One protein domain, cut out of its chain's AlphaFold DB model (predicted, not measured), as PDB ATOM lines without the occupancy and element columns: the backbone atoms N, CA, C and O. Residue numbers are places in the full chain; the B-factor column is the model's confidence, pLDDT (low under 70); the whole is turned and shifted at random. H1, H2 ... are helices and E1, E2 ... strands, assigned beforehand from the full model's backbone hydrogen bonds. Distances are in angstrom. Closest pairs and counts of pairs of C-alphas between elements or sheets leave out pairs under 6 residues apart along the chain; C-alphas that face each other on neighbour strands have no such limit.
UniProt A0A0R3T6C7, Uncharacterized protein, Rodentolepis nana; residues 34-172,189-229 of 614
ATOM      1  N   ASP A  34     -72.996 -46.253  92.947       76.81
ATOM      2  CA  ASP A  34     -72.192 -45.492  91.984       76.81
ATOM      3  C   ASP A  34     -71.520 -44.275  92.662       76.81
ATOM      4  O   ASP A  34     -70.335 -44.009  92.448       76.81
ATOM      5  N   GLU A  35     -72.203 -43.606  93.600       83.81
ATOM      6  CA  GLU A  35     -71.657 -42.452  94.337       83.81
ATOM      7  C   GLU A  35     -70.414 -42.815  95.163       83.81
ATOM      8  O   GLU A  35     -69.398 -42.109  95.176       83.81
ATOM      9  N   LYS A  36     -70.467 -43.963  95.849       84.38
ATOM     10  CA  LYS A  36     -69.342 -44.480  96.634       84.38
ATOM     11  C   LYS A  36     -68.152 -44.804  95.735       84.38
ATOM     12  O   LYS A  36     -67.005 -44.575  96.126       84.38
ATOM     13  N   GLN A  37     -68.412 -45.334  94.545       85.62
ATOM     14  CA  GLN A  37     -67.377 -45.667  93.571       85.62
ATOM     15  C   GLN A  37     -66.719 -44.409  93.011       85.62
ATOM     16  O   GLN A  37     -65.489 -44.353  92.960       85.62
ATOM     17  N   TRP A  38     -67.499 -43.368  92.711       90.31
ATOM     18  CA  TRP A  38     -66.963 -42.075  92.291       90.31
ATOM     19  C   TRP A  38     -66.052 -41.464  93.361       90.31
ATOM     20  O   TRP A  38     -64.931 -41.055  93.056       90.31
ATOM     21  N   ILE A  39     -66.464 -41.491  94.636       90.06
ATOM     22  CA  ILE A  39     -65.635 -41.016  95.756       90.06
ATOM     23  C   ILE A  39     -64.319 -41.806  95.848       90.06
ATOM     24  O   ILE A  39     -63.250 -41.213  96.008       90.06
ATOM     25  N   LEU A  40     -64.366 -43.138  95.741       88.56
ATOM     26  CA  LEU A  40     -63.166 -43.981  95.796       88.56
ATOM     27  C   LEU A  40     -62.217 -43.719  94.619       88.56
ATOM     28  O   LEU A  40     -60.999 -43.681  94.818       88.56
ATOM     29  N   ALA A  41     -62.755 -43.499  93.420       88.44
ATOM     30  CA  ALA A  41     -61.976 -43.137  92.244       88.44
ATOM     31  C   ALA A  41     -61.327 -41.750  92.398       88.44
ATOM     32  O   ALA A  41     -60.119 -41.624  92.199       88.44
ATOM     33  N   GLY A  42     -62.075 -40.741  92.860       89.69
ATOM     34  CA  GLY A  42     -61.538 -39.405  93.139       89.69
ATOM     35  C   GLY A  42     -60.415 -39.439  94.182       89.69
ATOM     36  O   GLY A  42     -59.349 -38.865  93.981       89.69
ATOM     37  N   LEU A  43     -60.581 -40.211  95.261       89.06
ATOM     38  CA  LEU A  43     -59.520 -40.419  96.255       89.06
ATOM     39  C   LEU A  43     -58.296 -41.156  95.683       89.06
ATOM     40  O   LEU A  43     -57.166 -40.879  96.087       89.06
ATOM     41  N   SER A  44     -58.492 -42.088  94.747       87.06
ATOM     42  CA  SER A  44     -57.399 -42.761  94.032       87.06
ATOM     43  C   SER A  44     -56.608 -41.789  93.145       87.06
ATOM     44  O   SER A  44     -55.379 -41.874  93.101       87.06
ATOM     45  N   LEU A  45     -57.282 -40.826  92.505       87.50
ATOM     46  CA  LEU A  45     -56.637 -39.732  91.768       87.50
ATOM     47  C   LEU A  45     -55.857 -38.800  92.706       87.50
ATOM     48  O   LEU A  45     -54.684 -38.540  92.453       87.50
ATOM     49  N   ILE A  46     -56.429 -38.403  93.851       89.50
ATOM     50  CA  ILE A  46     -55.741 -37.578  94.868       89.50
ATOM     51  C   ILE A  46     -54.431 -38.216  95.353       89.50
ATOM     52  O   ILE A  46     -53.452 -37.516  95.601       89.50
ATOM     53  N   ARG A  47     -54.348 -39.549  95.421       86.88
ATOM     54  CA  ARG A  47     -53.101 -40.254  95.776       86.88
ATOM     55  C   ARG A  47     -51.978 -40.100  94.746       86.88
ATOM     56  O   ARG A  47     -50.831 -40.410  95.074       86.88
ATOM     57  N   ARG A  48     -52.280 -39.651  93.528       86.31
ATOM     58  CA  ARG A  48     -51.310 -39.409  92.444       86.31
ATOM     59  C   ARG A  48     -50.922 -37.943  92.306       86.31
ATOM     60  O   ARG A  48     -50.083 -37.641  91.477       86.31
ATOM     61  N   LEU A  49     -51.525 -37.061  93.097       86.00
ATOM     62  CA  LEU A  49     -51.363 -35.620  92.984       86.00
ATOM     63  C   LEU A  49     -49.889 -35.183  93.031       86.00
ATOM     64  O   LEU A  49     -49.139 -35.613  93.915       86.00
ATOM     65  N   ASP A  50     -49.501 -34.318  92.091       84.56
ATOM     66  CA  ASP A  50     -48.177 -33.705  92.037       84.56
ATOM     67  C   ASP A  50     -48.146 -32.398  92.840       84.56
ATOM     68  O   ASP A  50     -48.716 -31.374  92.461       84.56
ATOM     69  N   CYS A  51     -47.445 -32.441  93.971       84.62
ATOM     70  CA  CYS A  51     -47.359 -31.332  94.912       84.62
ATOM     71  C   CYS A  51     -46.504 -30.153  94.447       84.62
ATOM     72  O   CYS A  51     -46.461 -29.148  95.152       84.62
ATOM     73  N   ASN A  52     -45.839 -30.251  93.296       80.50
ATOM     74  CA  ASN A  52     -45.101 -29.127  92.721       80.50
ATOM     75  C   ASN A  52     -46.017 -28.149  91.975       80.50
ATOM     76  O   ASN A  52     -45.693 -26.970  91.866       80.50
ATOM     77  N   HIS A  53     -47.165 -28.631  91.492       78.00
ATOM     78  CA  HIS A  53     -48.125 -27.844  90.717       78.00
ATOM     79  C   HIS A  53     -49.253 -27.251  91.579       78.00
ATOM     80  O   HIS A  53     -50.076 -26.491  91.074       78.00
ATOM     81  N   VAL A  54     -49.284 -27.575  92.877       81.00
ATOM     82  CA  VAL A  54     -50.223 -27.002  93.848       81.00
ATOM     83  C   VAL A  54     -49.516 -25.902  94.639       81.00
ATOM     84  O   VAL A  54     -48.669 -26.161  95.487       81.00
ATOM     85  N   THR A  55     -49.880 -24.665  94.332       76.88
ATOM     86  CA  THR A  55     -49.324 -23.408  94.837       76.88
ATOM     87  C   THR A  55     -50.103 -22.812  96.010       76.88
ATOM     88  O   THR A  55     -49.503 -22.104  96.818       76.88
ATOM     89  N   SER A  56     -51.406 -23.097  96.166       75.62
ATOM     90  CA  SER A  56     -52.192 -22.502  97.269       75.62
ATOM     91  C   SER A  56     -51.896 -23.115  98.644       75.62
ATOM     92  O   SER A  56     -52.253 -22.546  99.678       75.62
ATOM     93  N   ILE A  57     -51.219 -24.266  98.680       80.88
ATOM     94  CA  ILE A  57     -50.805 -24.953  99.907       80.88
ATOM     95  C   ILE A  57     -49.333 -25.341  99.841       80.88
ATOM     96  O   ILE A  57     -48.771 -25.573  98.777       80.88
ATOM     97  N   SER A  58     -48.697 -25.459 101.008       83.38
ATOM     98  CA  SER A  58     -47.303 -25.912 101.070       83.38
ATOM     99  C   SER A  58     -47.151 -27.343 100.538       83.38
ATOM    100  O   SER A  58     -48.015 -28.192 100.772       83.38
ATOM    101  N   SER A  59     -46.000 -27.656  99.936       82.94
ATOM    102  CA  SER A  59     -45.673 -29.019  99.480       82.94
ATOM    103  C   SER A  59     -45.851 -30.071 100.595       82.94
ATOM    104  O   SER A  59     -46.396 -31.151 100.372       82.94
ATOM    105  N   GLN A  60     -45.518 -29.734 101.850       81.94
ATOM    106  CA  GLN A  60     -45.744 -30.618 103.002       81.94
ATOM    107  C   GLN A  60     -47.229 -30.863 103.303       81.94
ATOM    108  O   GLN A  60     -47.617 -31.964 103.700       81.94
ATOM    109  N   GLU A  61     -48.070 -29.841 103.168       83.12
ATOM    110  CA  GLU A  61     -49.515 -29.958 103.362       83.12
ATOM    111  C   GLU A  61     -50.164 -30.754 102.230       83.12
ATOM    112  O   GLU A  61     -50.974 -31.646 102.488       83.12
ATOM    113  N   CYS A  62     -49.716 -30.522 101.005       88.06
ATOM    114  CA  CYS A  62     -50.094 -31.306  99.846       88.06
ATOM    115  C   CYS A  62     -49.762 -32.800 100.023       88.06
ATOM    116  O   CYS A  62     -50.631 -33.662  99.864       88.06
ATOM    117  N   MET A  63     -48.551 -33.122 100.488       88.06
ATOM    118  CA  MET A  63     -48.163 -34.507 100.782       88.06
ATOM    119  C   MET A  63     -49.041 -35.138 101.869       88.06
ATOM    120  O   MET A  63     -49.385 -36.317 101.776       88.06
ATOM    121  N   LYS A  64     -49.472 -34.364 102.876       86.00
ATOM    122  CA  LYS A  64     -50.427 -34.840 103.891       86.00
ATOM    123  C   LYS A  64     -51.793 -35.148 103.288       86.00
ATOM    124  O   LYS A  64     -52.408 -36.130 103.698       86.00
ATOM    125  N   ILE A  65     -52.283 -34.338 102.350       87.81
ATOM    126  CA  ILE A  65     -53.556 -34.582 101.653       87.81
ATOM    127  C   ILE A  65     -53.471 -35.876 100.844       87.81
ATOM    128  O   ILE A  65     -54.347 -36.729 100.977       87.81
ATOM    129  N   ARG A  66     -52.375 -36.074 100.102       87.31
ATOM    130  CA  ARG A  66     -52.131 -37.264  99.275       87.31
ATOM    131  C   ARG A  66     -52.246 -38.581 100.054       87.31
ATOM    132  O   ARG A  66     -52.784 -39.557  99.537       87.31
ATOM    133  N   ILE A  67     -51.770 -38.609 101.301       83.94
ATOM    134  CA  ILE A  67     -51.814 -39.798 102.176       83.94
ATOM    135  C   ILE A  67     -53.009 -39.815 103.142       83.94
ATOM    136  O   ILE A  67     -53.115 -40.713 103.979       83.94
ATOM    137  N   SER A  68     -53.897 -38.820 103.084       81.88
ATOM    138  CA  SER A  68     -54.989 -38.706 104.050       81.88
ATOM    139  C   SER A  68     -56.073 -39.768 103.828       81.88
ATOM    140  O   SER A  68     -56.401 -40.109 102.690       81.88
ATOM    141  N   PRO A  69     -56.682 -40.293 104.909       82.06
ATOM    142  CA  PRO A  69     -57.781 -41.240 104.783       82.06
ATOM    143  C   PRO A  69     -59.022 -40.560 104.190       82.06
ATOM    144  O   PRO A  69     -59.235 -39.367 104.407       82.06
ATOM    145  N   ALA A  70     -59.899 -41.345 103.550       78.44
ATOM    146  CA  ALA A  70     -61.177 -40.887 102.987       78.44
ATOM    147  C   ALA A  70     -61.992 -40.034 103.972       78.44
ATOM    148  O   ALA A  70     -62.570 -39.023 103.591       78.44
ATOM    149  N   SER A  71     -61.944 -40.388 105.264       79.25
ATOM    150  CA  SER A  71     -62.633 -39.647 106.325       79.25
ATOM    151  C   SER A  71     -62.268 -38.167 106.394       79.25
ATOM    152  O   SER A  71     -63.053 -37.381 106.914       79.25
ATOM    153  N   ARG A  72     -61.097 -37.758 105.897       81.69
ATOM    154  CA  ARG A  72     -60.668 -36.359 105.905       81.69
ATOM    155  C   ARG A  72     -61.415 -35.509 104.874       81.69
ATOM    156  O   ARG A  72     -61.574 -34.315 105.103       81.69
ATOM    157  N   PHE A  73     -61.942 -36.115 103.819       88.00
ATOM    158  CA  PHE A  73     -62.556 -35.404 102.707       88.00
ATOM    159  C   PHE A  73     -64.059 -35.240 102.930       88.00
ATOM    160  O   PHE A  73     -64.758 -36.197 103.273       88.00
ATOM    161  N   VAL A  74     -64.568 -34.021 102.759       90.81
ATOM    162  CA  VAL A  74     -66.007 -33.794 102.557       90.81
ATOM    163  C   VAL A  74     -66.277 -33.952 101.071       90.81
ATOM    164  O   VAL A  74     -65.581 -33.349 100.257       90.81
ATOM    165  N   ALA A  75     -67.242 -34.800 100.732       92.38
ATOM    166  CA  ALA A  75     -67.630 -35.046  99.354       92.38
ATOM    167  C   ALA A  75     -68.898 -34.253  99.039       92.38
ATOM    168  O   ALA A  75     -69.883 -34.338  99.776       92.38
ATOM    169  N   TYR A  76     -68.868 -33.515  97.937       93.25
ATOM    170  CA  TYR A  76     -70.053 -32.928  97.332       93.25
ATOM    171  C   TYR A  76     -70.275 -33.581  95.975       93.25
ATOM    172  O   TYR A  76     -69.321 -33.765  95.222       93.25
ATOM    173  N   LEU A  77     -71.512 -33.953  95.677       93.00
ATOM    174  CA  LEU A  77     -71.878 -34.658  94.464       93.00
ATOM    175  C   LEU A  77     -73.066 -33.976  93.800       93.00
ATOM    176  O   LEU A  77     -73.987 -33.514  94.471       93.00
ATOM    177  N   ALA A  78     -73.061 -33.977  92.480       91.94
ATOM    178  CA  ALA A  78     -74.257 -33.837  91.673       91.94
ATOM    179  C   ALA A  78     -74.258 -34.995  90.678       91.94
ATOM    180  O   ALA A  78     -73.238 -35.243  90.035       91.94
ATOM    181  N   SER A  79     -75.372 -35.703  90.557       89.75
ATOM    182  CA  SER A  79     -75.561 -36.770  89.578       89.75
ATOM    183  C   SER A  79     -76.795 -36.473  88.739       89.75
ATOM    184  O   SER A  79     -77.733 -35.805  89.181       89.75
ATOM    185  N   ARG A  80     -76.777 -36.930  87.491       83.94
ATOM    186  CA  ARG A  80     -77.942 -36.868  86.616       83.94
ATOM    187  C   ARG A  80     -78.932 -37.956  87.023       83.94
ATOM    188  O   ARG A  80     -78.547 -39.114  87.165       83.94
ATOM    189  N   GLU A  81     -80.210 -37.602  87.142       75.88
ATOM    190  CA  GLU A  81     -81.261 -38.583  87.416       75.88
ATOM    191  C   GLU A  81     -81.391 -39.588  86.264       75.88
ATOM    192  O   GLU A  81     -81.459 -39.217  85.083       75.88
ATOM    193  N   ALA A  82     -81.417 -40.875  86.619       62.66
ATOM    194  CA  ALA A  82     -81.514 -41.977  85.674       62.66
ATOM    195  C   ALA A  82     -82.822 -41.884  84.868       62.66
ATOM    196  O   ALA A  82     -83.910 -41.909  85.433       62.66
ATOM    197  N   GLY A  83     -82.706 -41.783  83.540       60.84
ATOM    198  CA  GLY A  83     -83.846 -41.672  82.620       60.84
ATOM    199  C   GLY A  83     -84.192 -40.247  82.176       60.84
ATOM    200  O   GLY A  83     -85.009 -40.092  81.273       60.84
ATOM    201  N   SER A  84     -83.550 -39.217  82.734       63.78
ATOM    202  CA  SER A  84     -83.727 -37.836  82.274       63.78
ATOM    203  C   SER A  84     -82.796 -37.514  81.092       63.78
ATOM    204  O   SER A  84     -81.608 -37.850  81.101       63.78
ATOM    205  N   SER A  85     -83.311 -36.826  80.068       63.53
ATOM    206  CA  SER A  85     -82.510 -36.271  78.959       63.53
ATOM    207  C   SER A  85     -81.777 -34.985  79.352       63.53
ATOM    208  O   SER A  85     -81.290 -34.250  78.495       63.53
ATOM    209  N   THR A  86     -81.727 -34.677  80.647       69.19
ATOM    210  CA  THR A  86     -81.174 -33.425  81.144       69.19
ATOM    211  C   THR A  86     -79.657 -33.423  81.050       69.19
ATOM    212  O   THR A  86     -78.978 -34.398  81.379       69.19
ATOM    213  N   HIS A  87     -79.112 -32.306  80.585       79.56
ATOM    214  CA  HIS A  87     -77.677 -32.069  80.590       79.56
ATOM    215  C   HIS A  87     -77.310 -31.271  81.840       79.56
ATOM    216  O   HIS A  87     -77.928 -30.240  82.125       79.56
ATOM    217  N   LEU A  88     -76.303 -31.749  82.573       85.56
ATOM    218  CA  LEU A  88     -75.708 -31.008  83.678       85.56
ATOM    219  C   LEU A  88     -74.770 -29.931  83.127       85.56
ATOM    220  O   LEU A  88     -74.009 -30.172  82.192       85.56
ATOM    221  N   ARG A  89     -74.807 -28.743  83.729       85.44
ATOM    222  CA  ARG A  89     -73.897 -27.629  83.447       85.44
ATOM    223  C   ARG A  89     -73.099 -27.295  84.697       85.44
ATOM    224  O   ARG A  89     -73.683 -27.098  85.761       85.44
ATOM    225  N   LEU A  90     -71.779 -27.226  84.547       86.69
ATOM    226  CA  LEU A  90     -70.825 -26.889  85.600       86.69
ATOM    227  C   LEU A  90     -70.296 -25.469  85.371       86.69
ATOM    228  O   LEU A  90     -69.562 -25.256  84.408       86.69
ATOM    229  N   SER A  91     -70.629 -24.523  86.251       85.50
ATOM    230  CA  SER A  91     -70.081 -23.164  86.211       85.50
ATOM    231  C   SER A  91     -69.245 -22.844  87.448       85.50
ATOM    232  O   SER A  91     -69.536 -23.280  88.567       85.50
ATOM    233  N   HIS A  92     -68.176 -22.078  87.230       85.19
ATOM    234  CA  HIS A  92     -67.224 -21.685  88.264       85.19
ATOM    235  C   HIS A  92     -67.351 -20.192  88.559       85.19
ATOM    236  O   HIS A  92     -67.225 -19.396  87.629       85.19
ATOM    237  N   PRO A  93     -67.519 -19.785  89.832       79.38
ATOM    238  CA  PRO A  93     -67.658 -18.371  90.196       79.38
ATOM    239  C   PRO A  93     -66.464 -17.502  89.772       79.38
ATOM    240  O   PRO A  93     -66.625 -16.312  89.526       79.38
ATOM    241  N   GLU A  94     -65.268 -18.092  89.692       71.81
ATOM    242  CA  GLU A  94     -64.010 -17.395  89.390       71.81
ATOM    243  C   GLU A  94     -63.795 -17.121  87.891       71.81
ATOM    244  O   GLU A  94     -62.999 -16.254  87.546       71.81
ATOM    245  N   LEU A  95     -64.465 -17.868  87.006       70.25
ATOM    246  CA  LEU A  95     -64.249 -17.820  85.551       70.25
ATOM    247  C   LEU A  95     -65.362 -17.059  84.804       70.25
ATOM    248  O   LEU A  95     -65.277 -16.892  83.591       70.25
ATOM    249  N   GLY A  96     -66.389 -16.588  85.519       61.66
ATOM    250  CA  GLY A  96     -67.591 -16.005  84.920       61.66
ATOM    251  C   GLY A  96     -68.449 -17.042  84.179       61.66
ATOM    252  O   GLY A  96     -68.004 -18.144  83.853       61.66
ATOM    253  N   ASP A  97     -69.708 -16.696  83.908       58.28
ATOM    254  CA  ASP A  97     -70.653 -17.612  83.249       58.28
ATOM    255  C   ASP A  97     -70.316 -17.865  81.758       58.28
ATOM    256  O   ASP A  97     -70.821 -18.820  81.171       58.28
ATOM    257  N   GLU A  98     -69.434 -17.058  81.150       49.97
ATOM    258  CA  GLU A  98     -69.150 -17.070  79.702       49.97
ATOM    259  C   GLU A  98     -68.067 -18.073  79.255       49.97
ATOM    260  O   GLU A  98     -68.023 -18.433  78.082       49.97
ATOM    261  N   ILE A  99     -67.213 -18.574  80.161       51.50
ATOM    262  CA  ILE A  99     -66.110 -19.507  79.814       51.50
ATOM    263  C   ILE A  99     -66.505 -20.981  80.060       51.50
ATOM    264  O   ILE A  99     -65.865 -21.914  79.582       51.50
ATOM    265  N   SER A 100     -67.622 -21.217  80.756       50.47
ATOM    266  CA  SER A 100     -68.140 -22.551  81.118       50.47
ATOM    267  C   SER A 100     -68.641 -23.381  79.914       50.47
ATOM    268  O   SER A 100     -68.876 -24.584  80.035       50.47
ATOM    269  N   SER A 101     -68.779 -22.767  78.735       44.53
ATOM    270  CA  SER A 101     -69.458 -23.329  77.561       44.53
ATOM    271  C   SER A 101     -68.609 -24.195  76.624       44.53
ATOM    272  O   SER A 101     -69.131 -24.623  75.598       44.53
ATOM    273  N   GLN A 102     -67.335 -24.473  76.921       46.50
ATOM    274  CA  GLN A 102     -66.470 -25.132  75.930       46.50
ATOM    275  C   GLN A 102     -66.505 -26.661  75.879       46.50
ATOM    276  O   GLN A 102     -65.954 -27.213  74.939       46.50
ATOM    277  N   ASP A 103     -67.222 -27.348  76.771       50.44
ATOM    278  CA  ASP A 103     -67.359 -28.805  76.670       50.44
ATOM    279  C   ASP A 103     -68.778 -29.260  77.036       50.44
ATOM    280  O   ASP A 103     -69.102 -29.530  78.197       50.44
ATOM    281  N   HIS A 104     -69.634 -29.370  76.009       55.59
ATOM    282  CA  HIS A 104     -70.920 -30.085  76.037       55.59
ATOM    283  C   HIS A 104     -70.711 -31.606  76.122       55.59
ATOM    284  O   HIS A 104     -71.329 -32.391  75.404       55.59
ATOM    285  N   GLU A 105     -69.791 -32.041  76.971       61.25
ATOM    286  CA  GLU A 105     -69.567 -33.453  77.206       61.25
ATOM    287  C   GLU A 105     -70.789 -34.051  77.898       61.25
ATOM    288  O   GLU A 105     -71.536 -33.351  78.587       61.25
ATOM    289  N   ASN A 106     -71.008 -35.354  77.708       79.44
ATOM    290  CA  ASN A 106     -72.075 -36.117  78.357       79.44
ATOM    291  C   ASN A 106     -71.818 -36.226  79.872       79.44
ATOM    292  O   ASN A 106     -71.544 -37.311  80.387       79.44
ATOM    293  N   LEU A 107     -71.866 -35.092  80.569       86.94
ATOM    294  CA  LEU A 107     -71.617 -34.941  81.990       86.94
ATOM    295  C   LEU A 107     -72.725 -35.670  82.748       86.94
ATOM    296  O   LEU A 107     -73.878 -35.235  82.770       86.94
ATOM    297  N   THR A 108     -72.374 -36.810  83.336       88.50
ATOM    298  CA  THR A 108     -73.272 -37.615  84.168       88.50
ATOM    299  C   THR A 108     -73.207 -37.207  85.626       88.50
ATOM    300  O   THR A 108     -74.197 -37.367  86.341       88.50
ATOM    301  N   GLY A 109     -72.093 -36.621  86.062       90.81
ATOM    302  CA  GLY A 109     -71.971 -36.109  87.414       90.81
ATOM    303  C   GLY A 109     -70.763 -35.215  87.646       90.81
ATOM    304  O   GLY A 109     -69.864 -35.086  86.815       90.81
ATOM    305  N   VAL A 110     -70.755 -34.597  88.822       93.44
ATOM    306  CA  VAL A 110     -69.665 -33.771  89.340       93.44
ATOM    307  C   VAL A 110     -69.373 -34.226  90.760       93.44
ATOM    308  O   VAL A 110     -70.286 -34.313  91.580       93.44
ATOM    309  N   LEU A 111     -68.104 -34.493  91.055       94.88
ATOM    310  CA  LEU A 111     -67.619 -34.826  92.390       94.88
ATOM    311  C   LEU A 111     -66.637 -33.752  92.849       94.88
ATOM    312  O   LEU A 111     -65.649 -33.481  92.177       94.88
ATOM    313  N   VAL A 112     -66.856 -33.198  94.036       95.19
ATOM    314  CA  VAL A 112     -65.903 -32.310  94.704       95.19
ATOM    315  C   VAL A 112     -65.421 -32.972  95.983       95.19
ATOM    316  O   VAL A 112     -66.225 -33.335  96.840       95.19
ATOM    317  N   LEU A 113     -64.106 -33.114  96.123       94.19
ATOM    318  CA  LEU A 113     -63.462 -33.615  97.332       94.19
ATOM    319  C   LEU A 113     -62.716 -32.478  98.026       94.19
ATOM    320  O   LEU A 113     -61.706 -31.981  97.531       94.19
ATOM    321  N   ASP A 114     -63.202 -32.104  99.207       92.38
ATOM    322  CA  ASP A 114     -62.627 -31.043 100.026       92.38
ATOM    323  C   ASP A 114     -61.864 -31.632 101.233       92.38
ATOM    324  O   ASP A 114     -62.490 -32.084 102.203       92.38
ATOM    325  N   PRO A 115     -60.515 -31.653 101.215       88.00
ATOM    326  CA  PRO A 115     -59.697 -32.131 102.336       88.00
ATOM    327  C   PRO A 115     -59.624 -31.163 103.524       88.00
ATOM    328  O   PRO A 115     -59.093 -31.541 104.577       88.00
ATOM    329  N   LEU A 116     -60.074 -29.919 103.342       83.94
ATOM    330  CA  LEU A 116     -59.892 -28.789 104.251       83.94
ATOM    331  C   LEU A 116     -61.222 -28.066 104.515       83.94
ATOM    332  O   LEU A 116     -61.237 -26.881 104.822       83.94
ATOM    333  N   ALA A 117     -62.338 -28.800 104.505       77.38
ATOM    334  CA  ALA A 117     -63.687 -28.270 104.740       77.38
ATOM    335  C   ALA A 117     -63.909 -27.623 106.126       77.38
ATOM    336  O   ALA A 117     -64.999 -27.136 106.438       77.38
ATOM    337  N   ASP A 118     -62.915 -27.672 107.017       67.56
ATOM    338  CA  ASP A 118     -62.899 -26.926 108.272       67.56
ATOM    339  C   ASP A 118     -62.307 -25.509 108.145       67.56
ATOM    340  O   ASP A 118     -62.420 -24.731 109.101       67.56
ATOM    341  N   ARG A 119     -61.723 -25.172 106.988       68.56
ATOM    342  CA  ARG A 119     -61.357 -23.817 106.556       68.56
ATOM    343  C   ARG A 119     -62.536 -23.161 105.843       68.56
ATOM    344  O   ARG A 119     -63.395 -23.835 105.282       68.56
ATOM    345  N   ALA A 120     -62.608 -21.836 105.933       52.19
ATOM    346  CA  ALA A 120     -63.707 -21.078 105.342       52.19
ATOM    347  C   ALA A 120     -63.446 -20.709 103.872       52.19
ATOM    348  O   ALA A 120     -64.383 -20.769 103.088       52.19
ATOM    349  N   PHE A 121     -62.203 -20.354 103.506       60.56
ATOM    350  CA  PHE A 121     -61.825 -19.887 102.164       60.56
ATOM    351  C   PHE A 121     -60.329 -20.119 101.884       60.56
ATOM    352  O   PHE A 121     -59.547 -20.287 102.823       60.56
ATOM    353  N   GLY A 122     -59.940 -20.044 100.606       66.56
ATOM    354  CA  GLY A 122     -58.539 -19.948 100.175       66.56
ATOM    355  C   GLY A 122     -57.762 -21.265 100.205       66.56
ATOM    356  O   GLY A 122     -56.551 -21.253 100.412       66.56
ATOM    357  N   HIS A 123     -58.444 -22.401 100.052       82.06
ATOM    358  CA  HIS A 123     -57.824 -23.724  99.978       82.06
ATOM    359  C   HIS A 123     -58.256 -24.463  98.706       82.06
ATOM    360  O   HIS A 123     -59.327 -24.165  98.177       82.06
ATOM    361  N   PRO A 124     -57.454 -25.422  98.213       87.56
ATOM    362  CA  PRO A 124     -57.749 -26.091  96.959       87.56
ATOM    363  C   PRO A 124     -58.915 -27.057  97.115       87.56
ATOM    364  O   PRO A 124     -58.943 -27.887  98.032       87.56
ATOM    365  N   LEU A 125     -59.840 -26.983  96.165       91.75
ATOM    366  CA  LEU A 125     -60.903 -27.950  95.960       91.75
ATOM    367  C   LEU A 125     -60.540 -28.869  94.796       91.75
ATOM    368  O   LEU A 125     -60.179 -28.414  93.710       91.75
ATOM    369  N   PHE A 126     -60.669 -30.178  95.012       93.44
ATOM    370  CA  PHE A 126     -60.458 -31.164  93.958       93.44
ATOM    371  C   PHE A 126     -61.787 -31.478  93.291       93.44
ATOM    372  O   PHE A 126     -62.614 -32.201  93.849       93.44
ATOM    373  N   ILE A 127     -61.987 -30.893  92.115       93.94
ATOM    374  CA  ILE A 127     -63.206 -31.023  91.322       93.94
ATOM    375  C   ILE A 127     -62.955 -32.055  90.224       93.94
ATOM    376  O   ILE A 127     -61.969 -31.977  89.490       93.94
ATOM    377  N   PHE A 128     -63.851 -33.031  90.127       93.88
ATOM    378  CA  PHE A 128     -63.820 -34.101  89.144       93.88
ATOM    379  C   PHE A 128     -65.105 -34.085  88.322       93.88
ATOM    380  O   PHE A 128     -66.210 -34.017  88.870       93.88
ATOM    381  N   ARG A 129     -64.946 -34.193  87.006       92.75
ATOM    382  CA  ARG A 129     -66.040 -34.437  86.067       92.75
ATOM    383  C   ARG A 129     -66.219 -35.936  85.896       92.75
ATOM    384  O   ARG A 129     -65.236 -36.665  85.746       92.75
ATOM    385  N   ILE A 130     -67.472 -36.378  85.908       92.31
ATOM    386  CA  ILE A 130     -67.858 -37.729  85.520       92.31
ATOM    387  C   ILE A 130     -68.583 -37.619  84.186       92.31
ATOM    388  O   ILE A 130     -69.647 -37.006  84.096       92.31
ATOM    389  N   VAL A 131     -67.973 -38.172  83.141       90.31
ATOM    390  CA  VAL A 131     -68.496 -38.113  81.774       90.31
ATOM    391  C   VAL A 131     -68.740 -39.515  81.242       90.31
ATOM    392  O   VAL A 131     -67.893 -40.397  81.382       90.31
ATOM    393  N   ASN A 132     -69.888 -39.731  80.609       88.31
ATOM    394  CA  ASN A 132     -70.168 -40.989  79.927       88.31
ATOM    395  C   ASN A 132     -69.448 -41.011  78.575       88.31
ATOM    396  O   ASN A 132     -69.729 -40.190  77.695       88.31
ATOM    397  N   ILE A 133     -68.518 -41.952  78.418       85.12
ATOM    398  CA  ILE A 133     -67.734 -42.117  77.199       85.12
ATOM    399  C   ILE A 133     -68.368 -43.204  76.332       85.12
ATOM    400  O   ILE A 133     -68.312 -44.400  76.627       85.12
ATOM    401  N   GLY A 134     -68.917 -42.775  75.196       80.25
ATOM    402  CA  GLY A 134     -69.298 -43.670  74.107       80.25
ATOM    403  C   GLY A 134     -68.084 -44.150  73.301       80.25
ATOM    404  O   GLY A 134     -67.080 -43.443  73.153       80.25
ATOM    405  N   GLY A 135     -68.182 -45.353  72.742       81.69
ATOM    406  CA  GLY A 135     -67.156 -45.940  71.882       81.69
ATOM    407  C   GLY A 135     -67.064 -47.451  72.045       81.69
ATOM    408  O   GLY A 135     -67.806 -48.048  72.825       81.69
ATOM    409  N   SER A 136     -66.144 -48.063  71.304       83.38
ATOM    410  CA  SER A 136     -65.775 -49.466  71.504       83.38
ATOM    411  C   SER A 136     -65.029 -49.650  72.835       83.38
ATOM    412  O   SER A 136     -64.445 -48.703  73.371       83.38
ATOM    413  N   HIS A 137     -65.021 -50.879  73.360       79.81
ATOM    414  CA  HIS A 137     -64.372 -51.227  74.632       79.81
ATOM    415  C   HIS A 137     -62.873 -50.850  74.677       79.81
ATOM    416  O   HIS A 137     -62.339 -50.572  75.747       79.81
ATOM    417  N   ASP A 138     -62.204 -50.768  73.523       81.12
ATOM    418  CA  ASP A 138     -60.781 -50.412  73.424       81.12
ATOM    419  C   ASP A 138     -60.536 -48.897  73.291       81.12
ATOM    420  O   ASP A 138     -59.466 -48.394  73.642       81.12
ATOM    421  N   GLU A 139     -61.524 -48.141  72.809       84.88
ATOM    422  CA  GLU A 139     -61.443 -46.681  72.683       84.88
ATOM    423  C   GLU A 139     -61.752 -45.957  73.994       84.88
ATOM    424  O   GLU A 139     -61.135 -44.935  74.294       84.88
ATOM    425  N   GLN A 140     -62.694 -46.481  74.782       83.38
ATOM    426  CA  GLN A 140     -63.091 -45.914  76.075       83.38
ATOM    427  C   GLN A 140     -61.910 -45.675  77.038       83.38
ATOM    428  O   GLN A 140     -61.775 -44.551  77.534       83.38
ATOM    429  N   PRO A 141     -61.020 -46.657  77.298       82.38
ATOM    430  CA  PRO A 141     -59.884 -46.445  78.187       82.38
ATOM    431  C   PRO A 141     -58.888 -45.435  77.620       82.38
ATOM    432  O   PRO A 141     -58.353 -44.652  78.395       82.38
ATOM    433  N   ARG A 142     -58.678 -45.384  76.293       84.88
ATOM    434  CA  ARG A 142     -57.790 -44.391  75.661       84.88
ATOM    435  C   ARG A 142     -58.310 -42.970  75.858       84.88
ATOM    436  O   ARG A 142     -57.606 -42.155  76.439       84.88
ATOM    437  N   LYS A 143     -59.579 -42.720  75.517       85.25
ATOM    438  CA  LYS A 143     -60.224 -41.407  75.707       85.25
ATOM    439  C   LYS A 143     -60.184 -40.945  77.166       85.25
ATOM    440  O   LYS A 143     -60.030 -39.758  77.440       85.25
ATOM    441  N   CYS A 144     -60.328 -41.872  78.114       86.75
ATOM    442  CA  CYS A 144     -60.242 -41.537  79.533       86.75
ATOM    443  C   CYS A 144     -58.800 -41.281  80.004       86.75
ATOM    444  O   CYS A 144     -58.559 -40.369  80.799       86.75
ATOM    445  N   LEU A 145     -57.837 -42.058  79.502       84.94
ATOM    446  CA  LEU A 145     -56.410 -41.887  79.782       84.94
ATOM    447  C   LEU A 145     -55.861 -40.570  79.227       84.94
ATOM    448  O   LEU A 145     -55.043 -39.950  79.903       84.94
ATOM    449  N   ASP A 146     -56.346 -40.111  78.071       83.31
ATOM    450  CA  ASP A 146     -55.971 -38.816  77.484       83.31
ATOM    451  C   ASP A 146     -56.311 -37.653  78.429       83.31
ATOM    452  O   ASP A 146     -55.560 -36.687  78.550       83.31
ATOM    453  N   LYS A 147     -57.396 -37.796  79.198       83.62
ATOM    454  CA  LYS A 147     -57.797 -36.857  80.258       83.62
ATOM    455  C   LYS A 147     -57.187 -37.158  81.625       83.62
ATOM    456  O   LYS A 147     -57.590 -36.574  82.631       83.62
ATOM    457  N   ARG A 148     -56.249 -38.107  81.685       84.12
ATOM    458  CA  ARG A 148     -55.603 -38.599  82.912       84.12
ATOM    459  C   ARG A 148     -56.605 -39.103  83.963       84.12
ATOM    460  O   ARG A 148     -56.347 -39.053  85.166       84.12
ATOM    461  N   GLY A 149     -57.765 -39.568  83.501       85.56
ATOM    462  CA  GLY A 149     -58.875 -40.020  84.329       85.56
ATOM    463  C   GLY A 149     -58.807 -41.497  84.706       85.56
ATOM    464  O   GLY A 149     -57.896 -42.238  84.330       85.56
ATOM    465  N   LEU A 150     -59.806 -41.937  85.466       87.56
ATOM    466  CA  LEU A 150     -60.069 -43.342  85.757       87.56
ATOM    467  C   LEU A 150     -61.373 -43.764  85.102       87.56
ATOM    468  O   LEU A 150     -62.419 -43.162  85.348       87.56
ATOM    469  N   LEU A 151     -61.294 -44.816  84.288       86.25
ATOM    470  CA  LEU A 151     -62.463 -45.427  83.679       86.25
ATOM    471  C   LEU A 151     -63.145 -46.342  84.698       86.25
ATOM    472  O   LEU A 151     -62.506 -47.195  85.319       86.25
ATOM    473  N   TYR A 152     -64.450 -46.169  84.843       83.88
ATOM    474  CA  TYR A 152     -65.309 -47.000  85.661       83.88
ATOM    475  C   TYR A 152     -66.586 -47.327  84.883       83.88
ATOM    476  O   TYR A 152     -67.377 -46.440  84.575       83.88
ATOM    477  N   LYS A 153     -66.790 -48.607  84.541       84.00
ATOM    478  CA  LYS A 153     -67.823 -49.031  83.576       84.00
ATOM    479  C   LYS A 153     -67.651 -48.247  82.258       84.00
ATOM    480  O   LYS A 153     -66.604 -48.360  81.632       84.00
ATOM    481  N   ASN A 154     -68.629 -47.419  81.892       85.88
ATOM    482  CA  ASN A 154     -68.599 -46.559  80.703       85.88
ATOM    483  C   ASN A 154     -68.374 -45.079  81.059       85.88
ATOM    484  O   ASN A 154     -68.516 -44.201  80.211       85.88
ATOM    485  N   GLU A 155     -68.061 -44.784  82.318       88.94
ATOM    486  CA  GLU A 155     -67.872 -43.429  82.816       88.94
ATOM    487  C   GLU A 155     -66.394 -43.157  83.055       88.94
ATOM    488  O   GLU A 155     -65.673 -43.974  83.627       88.94
ATOM    489  N   CYS A 156     -65.928 -41.990  82.630       90.50
ATOM    490  CA  CYS A 156     -64.595 -41.518  82.942       90.50
ATOM    491  C   CYS A 156     -64.661 -40.443  84.011       90.50
ATOM    492  O   CYS A 156     -65.350 -39.436  83.854       90.50
ATOM    493  N   ILE A 157     -63.904 -40.665  85.079       92.06
ATOM    494  CA  ILE A 157     -63.761 -39.737  86.191       92.06
ATOM    495  C   ILE A 157     -62.410 -39.057  86.025       92.06
ATOM    496  O   ILE A 157     -61.371 -39.702  86.179       92.06
ATOM    497  N   HIS A 158     -62.405 -37.770  85.704       90.56
ATOM    498  CA  HIS A 158     -61.176 -37.010  85.484       90.56
ATOM    499  C   HIS A 158     -61.234 -35.646  86.162       90.56
ATOM    500  O   HIS A 158     -62.300 -35.159  86.535       90.56
ATOM    501  N   GLN A 159     -60.065 -35.040  86.356       90.69
ATOM    502  CA  GLN A 159     -59.963 -33.713  86.949       90.69
ATOM    503  C   GLN A 159     -60.632 -32.666  86.052       90.69
ATOM    504  O   GLN A 159     -60.497 -32.705  84.829       90.69
ATOM    505  N   ASP A 160     -61.305 -31.712  86.688       90.12
ATOM    506  CA  ASP A 160     -61.653 -30.441  86.070       90.12
ATOM    507  C   ASP A 160     -60.464 -29.472  86.153       90.12
ATOM    508  O   ASP A 160     -59.882 -29.280  87.227       90.12
ATOM    509  N   VAL A 161     -60.074 -28.891  85.020       85.19
ATOM    510  CA  VAL A 161     -58.870 -28.058  84.894       85.19
ATOM    511  C   VAL A 161     -59.276 -26.683  84.384       85.19
ATOM    512  O   VAL A 161     -60.100 -26.578  83.477       85.19
ATOM    513  N   LYS A 162     -58.712 -25.629  84.980       84.94
ATOM    514  CA  LYS A 162     -58.902 -24.259  84.491       84.94
ATOM    515  C   LYS A 162     -58.313 -24.116  83.076       84.94
ATOM    516  O   LYS A 162     -57.321 -24.783  82.778       84.94
ATOM    517  N   PRO A 163     -58.867 -23.238  82.225       79.75
ATOM    518  CA  PRO A 163     -58.247 -22.915  80.943       79.75
ATOM    519  C   PRO A 163     -56.784 -22.500  81.143       79.75
ATOM    520  O   PRO A 163     -56.466 -21.826  82.124       79.75
ATOM    521  N   ASP A 164     -55.907 -22.936  80.239       77.25
ATOM    522  CA  ASP A 164     -54.466 -22.634  80.236       77.25
ATOM    523  C   ASP A 164     -53.662 -23.164  81.441       77.25
ATOM    524  O   ASP A 164     -52.507 -22.786  81.643       77.25
ATOM    525  N   CYS A 165     -54.233 -24.088  82.223       80.06
ATOM    526  CA  CYS A 165     -53.561 -24.711  83.362       80.06
ATOM    527  C   CYS A 165     -53.144 -26.167  83.098       80.06
ATOM    528  O   CYS A 165     -53.862 -26.915  82.433       80.06
ATOM    529  N   PRO A 166     -51.999 -26.616  83.649       79.69
ATOM    530  CA  PRO A 166     -51.573 -28.003  83.536       79.69
ATOM    531  C   PRO A 166     -52.420 -28.924  84.424       79.69
ATOM    532  O   PRO A 166     -52.916 -28.536  85.485       79.69
ATOM    533  N   PHE A 167     -52.523 -30.192  84.026       78.44
ATOM    534  CA  PHE A 167     -53.087 -31.240  84.875       78.44
ATOM    535  C   PHE A 167     -52.183 -31.489  86.088       78.44
ATOM    536  O   PHE A 167     -51.012 -31.840  85.928       78.44
ATOM    537  N   ILE A 168     -52.742 -31.411  87.298       81.00
ATOM    538  CA  ILE A 168     -51.997 -31.673  88.548       81.00
ATOM    539  C   ILE A 168     -51.906 -33.172  88.877       81.00
ATOM    540  O   ILE A 168     -51.183 -33.574  89.789       81.00
ATOM    541  N   PHE A 169     -52.649 -34.011  88.149       76.56
ATOM    542  CA  PHE A 169     -52.555 -35.466  88.226       76.56
ATOM    543  C   PHE A 169     -51.730 -35.981  87.038       76.56
ATOM    544  O   PHE A 169     -52.179 -35.868  85.897       76.56
ATOM    545  N   PRO A 170     -50.522 -36.522  87.254       69.69
ATOM    546  CA  PRO A 170     -49.730 -37.132  86.197       69.69
ATOM    547  C   PRO A 170     -50.347 -38.458  85.731       69.69
ATOM    548  O   PRO A 170     -50.946 -39.206  86.515       69.69
ATOM    549  N   SER A 171     -50.170 -38.773  84.446       64.25
ATOM    550  CA  SER A 171     -50.500 -40.091  83.898       64.25
ATOM    551  C   SER A 171     -49.551 -41.151  84.459       64.25
ATOM    552  O   SER A 171     -48.366 -40.896  84.655       64.25
ATOM    553  N   ALA A 172     -50.049 -42.372  84.679       53.28
ATOM    554  CA  ALA A 172     -49.268 -43.468  85.268       53.28
ATOM    555  C   ALA A 172     -48.034 -43.893  84.436       53.28
ATOM    556  O   ALA A 172     -47.196 -44.641  84.932       53.28
ATOM    557  N   CYS A 189     -53.885 -21.850  89.268       80.88
ATOM    558  CA  CYS A 189     -54.506 -22.983  88.571       80.88
ATOM    559  C   CYS A 189     -55.451 -23.850  89.416       80.88
ATOM    560  O   CYS A 189     -55.961 -24.866  88.948       80.88
ATOM    561  N   GLU A 190     -55.725 -23.448  90.654       85.94
ATOM    562  CA  GLU A 190     -56.530 -24.217  91.604       85.94
ATOM    563  C   GLU A 190     -57.889 -23.570  91.831       85.94
ATOM    564  O   GLU A 190     -57.983 -22.346  91.919       85.94
ATOM    565  N   TYR A 191     -58.933 -24.385  91.962       85.94
ATOM    566  CA  TYR A 191     -60.258 -23.916  92.355       85.94
ATOM    567  C   TYR A 191     -60.326 -23.699  93.865       85.94
ATOM    568  O   TYR A 191     -59.928 -24.579  94.630       85.94
ATOM    569  N   GLN A 192     -60.854 -22.551  94.291       85.62
ATOM    570  CA  GLN A 192     -61.007 -22.204  95.708       85.62
ATOM    571  C   GLN A 192     -62.474 -22.088  96.135       85.62
ATOM    572  O   GLN A 192     -62.771 -22.106  97.332       85.62
ATOM    573  N   PHE A 193     -63.397 -22.006  95.174       86.06
ATOM    574  CA  PHE A 193     -64.835 -21.961  95.430       86.06
ATOM    575  C   PHE A 193     -65.549 -23.203  94.905       86.06
ATOM    576  O   PHE A 193     -65.174 -23.785  93.887       86.06
ATOM    577  N   LEU A 194     -66.604 -23.608  95.622       88.38
ATOM    578  CA  LEU A 194     -67.477 -24.681  95.163       88.38
ATOM    579  C   LEU A 194     -68.136 -24.266  93.843       88.38
ATOM    580  O   LEU A 194     -68.633 -23.140  93.740       88.38
ATOM    581  N   PRO A 195     -68.183 -25.167  92.854       90.12
ATOM    582  CA  PRO A 195     -68.835 -24.864  91.602       90.12
ATOM    583  C   PRO A 195     -70.355 -24.864  91.768       90.12
ATOM    584  O   PRO A 195     -70.919 -25.487  92.678       90.12
ATOM    585  N   LYS A 196     -71.033 -24.204  90.836       89.00
ATOM    586  CA  LYS A 196     -72.480 -24.307  90.685       89.00
ATOM    587  C   LYS A 196     -72.771 -25.373  89.631       89.00
ATOM    588  O   LYS A 196     -72.304 -25.278  88.499       89.00
ATOM    589  N   VAL A 197     -73.545 -26.389  90.003       89.06
ATOM    590  CA  VAL A 197     -74.012 -27.421  89.070       89.06
ATOM    591  C   VAL A 197     -75.497 -27.217  88.840       89.06
ATOM    592  O   VAL A 197     -76.264 -27.200  89.794       89.06
ATOM    593  N   THR A 198     -75.916 -27.042  87.595       88.06
ATOM    594  CA  THR A 198     -77.325 -26.809  87.235       88.06
ATOM    595  C   THR A 198     -77.784 -27.829  86.206       88.06
ATOM    596  O   THR A 198     -76.964 -28.385  85.476       88.06
ATOM    597  N   SER A 199     -79.087 -28.085  86.141       86.00
ATOM    598  CA  SER A 199     -79.694 -28.818  85.026       86.00
ATOM    599  C   SER A 199     -80.208 -27.820  83.992       86.00
ATOM    600  O   SER A 199     -80.617 -26.714  84.346       86.00
ATOM    601  N   SER A 200     -80.240 -28.220  82.720       79.69
ATOM    602  CA  SER A 200     -80.896 -27.441  81.662       79.69
ATOM    603  C   SER A 200     -82.371 -27.127  81.958       79.69
ATOM    604  O   SER A 200     -82.883 -26.145  81.429       79.69
ATOM    605  N   GLU A 201     -83.046 -27.941  82.773       79.00
ATOM    606  CA  GLU A 201     -84.450 -27.734  83.164       79.00
ATOM    607  C   GLU A 201     -84.600 -26.781  84.363       79.00
ATOM    608  O   GLU A 201     -85.578 -26.044  84.451       79.00
ATOM    609  N   GLU A 202     -83.604 -26.730  85.256       78.31
ATOM    610  CA  GLU A 202     -83.604 -25.893  86.467       78.31
ATOM    611  C   GLU A 202     -82.305 -25.059  86.578       78.31
ATOM    612  O   GLU A 202     -81.483 -25.289  87.472       78.31
ATOM    613  N   PRO A 203     -82.091 -24.041  85.721       73.88
ATOM    614  CA  PRO A 203     -80.857 -23.238  85.718       73.88
ATOM    615  C   PRO A 203     -80.653 -22.403  87.001       73.88
ATOM    616  O   PRO A 203     -79.547 -21.949  87.313       73.88
ATOM    617  N   GLY A 204     -81.722 -22.191  87.774       75.00
ATOM    618  CA  GLY A 204     -81.688 -21.449  89.035       75.00
ATOM    619  C   GLY A 204     -81.206 -22.265  90.236       75.00
ATOM    620  O   GLY A 204     -80.744 -21.679  91.215       75.00
ATOM    621  N   ARG A 205     -81.279 -23.601  90.180       84.00
ATOM    622  CA  ARG A 205     -81.038 -24.468  91.339       84.00
ATOM    623  C   ARG A 205     -79.658 -25.107  91.272       84.00
ATOM    624  O   ARG A 205     -79.309 -25.741  90.283       84.00
ATOM    625  N   ASN A 206     -78.882 -24.972  92.348       88.25
ATOM    626  CA  ASN A 206     -77.636 -25.721  92.485       88.25
ATOM    627  C   ASN A 206     -77.949 -27.169  92.896       88.25
ATOM    628  O   ASN A 206     -78.544 -27.401  93.950       88.25
ATOM    629  N   LEU A 207     -77.548 -28.122  92.062       89.12
ATOM    630  CA  LEU A 207     -77.714 -29.561  92.259       89.12
ATOM    631  C   LEU A 207     -76.577 -30.182  93.078       89.12
ATOM    632  O   LEU A 207     -76.669 -31.349  93.450       89.12
ATOM    633  N   LEU A 208     -75.514 -29.425  93.368       90.56
ATOM    634  CA  LEU A 208     -74.395 -29.901  94.172       90.56
ATOM    635  C   LEU A 208     -74.825 -30.090  95.637       90.56
ATOM    636  O   LEU A 208     -75.127 -29.127  96.341       90.56
ATOM    637  N   GLN A 209     -74.824 -31.337  96.105       90.19
ATOM    638  CA  GLN A 209     -75.227 -31.719  97.458       90.19
ATOM    639  C   GLN A 209     -74.065 -32.347  98.216       90.19
ATOM    640  O   GLN A 209     -73.245 -33.061  97.651       90.19
ATOM    641  N   CYS A 210     -73.984 -32.105  99.521       88.31
ATOM    642  CA  CYS A 210     -73.007 -32.799 100.346       88.31
ATOM    643  C   CYS A 210     -73.469 -34.231 100.643       88.31
ATOM    644  O   CYS A 210     -74.613 -34.434 101.054       88.31
ATOM    645  N   ILE A 211     -72.554 -35.198 100.530       84.56
ATOM    646  CA  ILE A 211     -72.833 -36.614 100.765       84.56
ATOM    647  C   ILE A 211     -72.054 -37.149 101.982       84.56
ATOM    648  O   ILE A 211     -70.822 -37.070 102.018       84.56
ATOM    649  N   PRO A 212     -72.729 -37.764 102.978       75.50
ATOM    650  CA  PRO A 212     -72.106 -38.188 104.233       75.50
ATOM    651  C   PRO A 212     -71.282 -39.492 104.148       75.50
ATOM    652  O   PRO A 212     -70.953 -40.069 105.184       75.50
ATOM    653  N   HIS A 213     -70.938 -39.984 102.951       65.44
ATOM    654  CA  HIS A 213     -70.263 -41.279 102.761       65.44
ATOM    655  C   HIS A 213     -68.766 -41.270 103.100       65.44
ATOM    656  O   HIS A 213     -68.255 -42.253 103.637       65.44
ATOM    657  N   ALA A 214     -68.056 -40.175 102.811       59.88
ATOM    658  CA  ALA A 214     -66.646 -40.021 103.175       59.88
ATOM    659  C   ALA A 214     -66.509 -39.409 104.575       59.88
ATOM    660  O   ALA A 214     -65.822 -39.949 105.443       59.88
ATOM    661  N   SER A 215     -67.218 -38.307 104.824       66.69
ATOM    662  CA  SER A 215     -67.292 -37.653 106.125       66.69
ATOM    663  C   SER A 215     -68.638 -36.945 106.299       66.69
ATOM    664  O   SER A 215     -69.262 -36.581 105.305       66.69
ATOM    665  N   PRO A 216     -69.124 -36.764 107.542       71.50
ATOM    666  CA  PRO A 216     -70.427 -36.159 107.773       71.50
ATOM    667  C   PRO A 216     -70.465 -34.722 107.252       71.50
ATOM    668  O   PRO A 216     -69.594 -33.909 107.574       71.50
ATOM    669  N   CYS A 217     -71.515 -34.422 106.491       74.25
ATOM    670  CA  CYS A 217     -71.804 -33.096 105.971       74.25
ATOM    671  C   CYS A 217     -71.979 -32.101 107.100       74.25
ATOM    672  O   CYS A 217     -72.800 -32.292 107.996       74.25
ATOM    673  N   VAL A 218     -71.175 -31.043 107.077       62.31
ATOM    674  CA  VAL A 218     -71.136 -30.101 108.185       62.31
ATOM    675  C   VAL A 218     -72.043 -28.916 107.898       62.31
ATOM    676  O   VAL A 218     -71.573 -27.844 107.518       62.31
ATOM    677  N   SER A 219     -73.342 -29.124 108.092       51.72
ATOM    678  CA  SER A 219     -74.359 -28.077 107.963       51.72
ATOM    679  C   SER A 219     -74.370 -27.113 109.155       51.72
ATOM    680  O   SER A 219     -74.680 -25.942 108.982       51.72
ATOM    681  N   ASN A 220     -73.940 -27.559 110.347       48.03
ATOM    682  CA  ASN A 220     -73.948 -26.752 111.573       48.03
ATOM    683  C   ASN A 220     -72.545 -26.526 112.169       48.03
ATOM    684  O   ASN A 220     -71.737 -27.453 112.301       48.03
ATOM    685  N   SER A 221     -72.286 -25.302 112.641       43.84
ATOM    686  CA  SER A 221     -71.041 -24.882 113.316       43.84
ATOM    687  C   SER A 221     -70.645 -25.795 114.493       43.84
ATOM    688  O   SER A 221     -69.472 -26.144 114.659       43.84
ATOM    689  N   HIS A 222     -71.629 -26.290 115.252       44.38
ATOM    690  CA  HIS A 222     -71.430 -27.239 116.354       44.38
ATOM    691  C   HIS A 222     -70.913 -28.621 115.909       44.38
ATOM    692  O   HIS A 222     -70.119 -29.248 116.617       44.38
ATOM    693  N   GLN A 223     -71.306 -29.114 114.730       44.84
ATOM    694  CA  GLN A 223     -70.826 -30.402 114.204       44.84
ATOM    695  C   GLN A 223     -69.386 -30.292 113.671       44.84
ATOM    696  O   GLN A 223     -68.585 -31.212 113.861       44.84
ATOM    697  N   ARG A 224     -69.020 -29.116 113.136       47.91
ATOM    698  CA  ARG A 224     -67.655 -28.721 112.726       47.91
ATOM    699  C   ARG A 224     -66.678 -28.818 113.911       47.91
ATOM    700  O   ARG A 224     -65.599 -29.403 113.797       47.91
ATOM    701  N   GLN A 225     -67.102 -28.372 115.099       47.09
ATOM    702  CA  GLN A 225     -66.346 -28.518 116.354       47.09
ATOM    703  C   GLN A 225     -66.283 -29.968 116.872       47.09
ATOM    704  O   GLN A 225     -65.244 -30.406 117.376       47.09
ATOM    705  N   ARG A 226     -67.366 -30.747 116.737       45.31
ATOM    706  CA  ARG A 226     -67.414 -32.158 117.172       45.31
ATOM    707  C   ARG A 226     -66.458 -33.041 116.357       45.31
ATOM    708  O   ARG A 226     -65.801 -33.910 116.929       45.31
ATOM    709  N   ARG A 227     -66.292 -32.756 115.059       44.56
ATOM    710  CA  ARG A 227     -65.317 -33.413 114.171       44.56
ATOM    711  C   ARG A 227     -63.870 -33.137 114.610       44.56
ATOM    712  O   ARG A 227     -63.113 -34.090 114.794       44.56
ATOM    713  N   LYS A 228     -63.514 -31.883 114.940       48.69
ATOM    714  CA  LYS A 228     -62.189 -31.532 115.514       48.69
ATOM    715  C   LYS A 228     -61.871 -32.305 116.809       48.69
ATOM    716  O   LYS A 228     -60.724 -32.686 117.035       48.69
ATOM    717  N   ARG A 229     -62.885 -32.595 117.639       43.84
ATOM    718  CA  ARG A 229     -62.740 -33.388 118.881       43.84
ATOM    719  C   ARG A 229     -62.563 -34.891 118.637       43.84
ATOM    720  O   ARG A 229     -61.805 -35.528 119.365       43.84
TER     721      ARG A 229
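What this domain is: This is residues 34 to 172 and 189 to 229 of the 614 residues of an uncharacterized protein of Rodentolepis nana (UniProt A0A0R3T6C7). A strongly twisted sheet of six antiparallel strands curls round H1, the longest helix, and on its other face the small sheet E2 E7 is partly face to face with it. H3 covers the strands E5 and E6, H2 lies near the end of H1, and H4 lies far out at the end of the printed part. The 180 printed residues hold, in order, H1 H2 E1 E2 E3 E4 H3 E5 E6 E7 E8 H4; the large sheet's order is E5 E6 E4 E3 E1 E8. The class is mixed, helices and strands, with under half of the residues in named elements. The whole is compact, with a radius of gyration of the C-alphas of 16.0 A and spans of 48 by 38 by 31 A.

How they stand to each other: In the large sheet E3, residues 107 to 114, is an inner strand between E1, residues 74 to 79, and E4, residues 126 to 132. N 112 and O 76 are 2.8 A apart, and N 128 and O 111 are 2.8 A apart, both within hydrogen-bond range. E3 and E4 form a hairpin. E6, residues 155 to 159, is antiparallel to E4, with N 156 and O 131 at 2.8 A, and forms a hairpin with the edge strand E5, residues 150 to 152, with N 150 and O 157 at 2.8 A. The other edge strand is E8, residues 209 to 211, with N 77 and O 209 at 2.8 A. H1, residues 34 to 46, is on this sheet; its closest C-alphas to E3 are those of Trp 38 and Leu 111, 7.3 A. H3, residues 139 to 146, is on the sheet at a height of 8.8 A, over E6 and only just over E5, where 3 of its C-alphas fall; H1 on one face and H3 on the other make three layers. E4, H3 and E5 form a split strand-helix-strand unit, E6 standing between the two strands, with a right-handed crossover. E2, residues 88 to 91, and E7, residues 196 to 199, are antiparallel neighbours, with N 89 and O 198 at 2.8 A, within hydrogen-bond range; their sheet and the large one form a sandwich, two sheets face to face, in which the parts that face each other are 9.5 A apart centre to centre. H2, residues 59 to 66, is close to but not clearly touching H1, with the C-alphas of Ile 46 and Arg 66 at 5.7 A. H4, residues 221 to 229, is not on the large sheet. In H1, H2, H3 and H4 every O i to N i+4 pair is within hydrogen-bond range.

Where its parts are: H1 begins at C-alpha 34 (-72.192, -45.492, 91.984) and is 18.5 A long. E3 is 20.5 A, E4 19.7 A and E1 16.4 A long. H4 ends at C-alpha 229 (-62.740, -33.388, 118.881).

The domain as a whole: The C-alphas of Ser 136 and His 222, 50.4 A apart, are the two farthest apart. Residues 173 to 188 are not printed, and C-alphas 172 and 189 are 21.4 A apart across the cut. The links H1 to H2, E2 to E3 and E3 to E4 are long. Mean pLDDT of the printed part is 78.9; it is under 70 in residues 82 to 86, 96 to 105, 118 to 122, 170 to 172, 213 to 215 and 218 to 229.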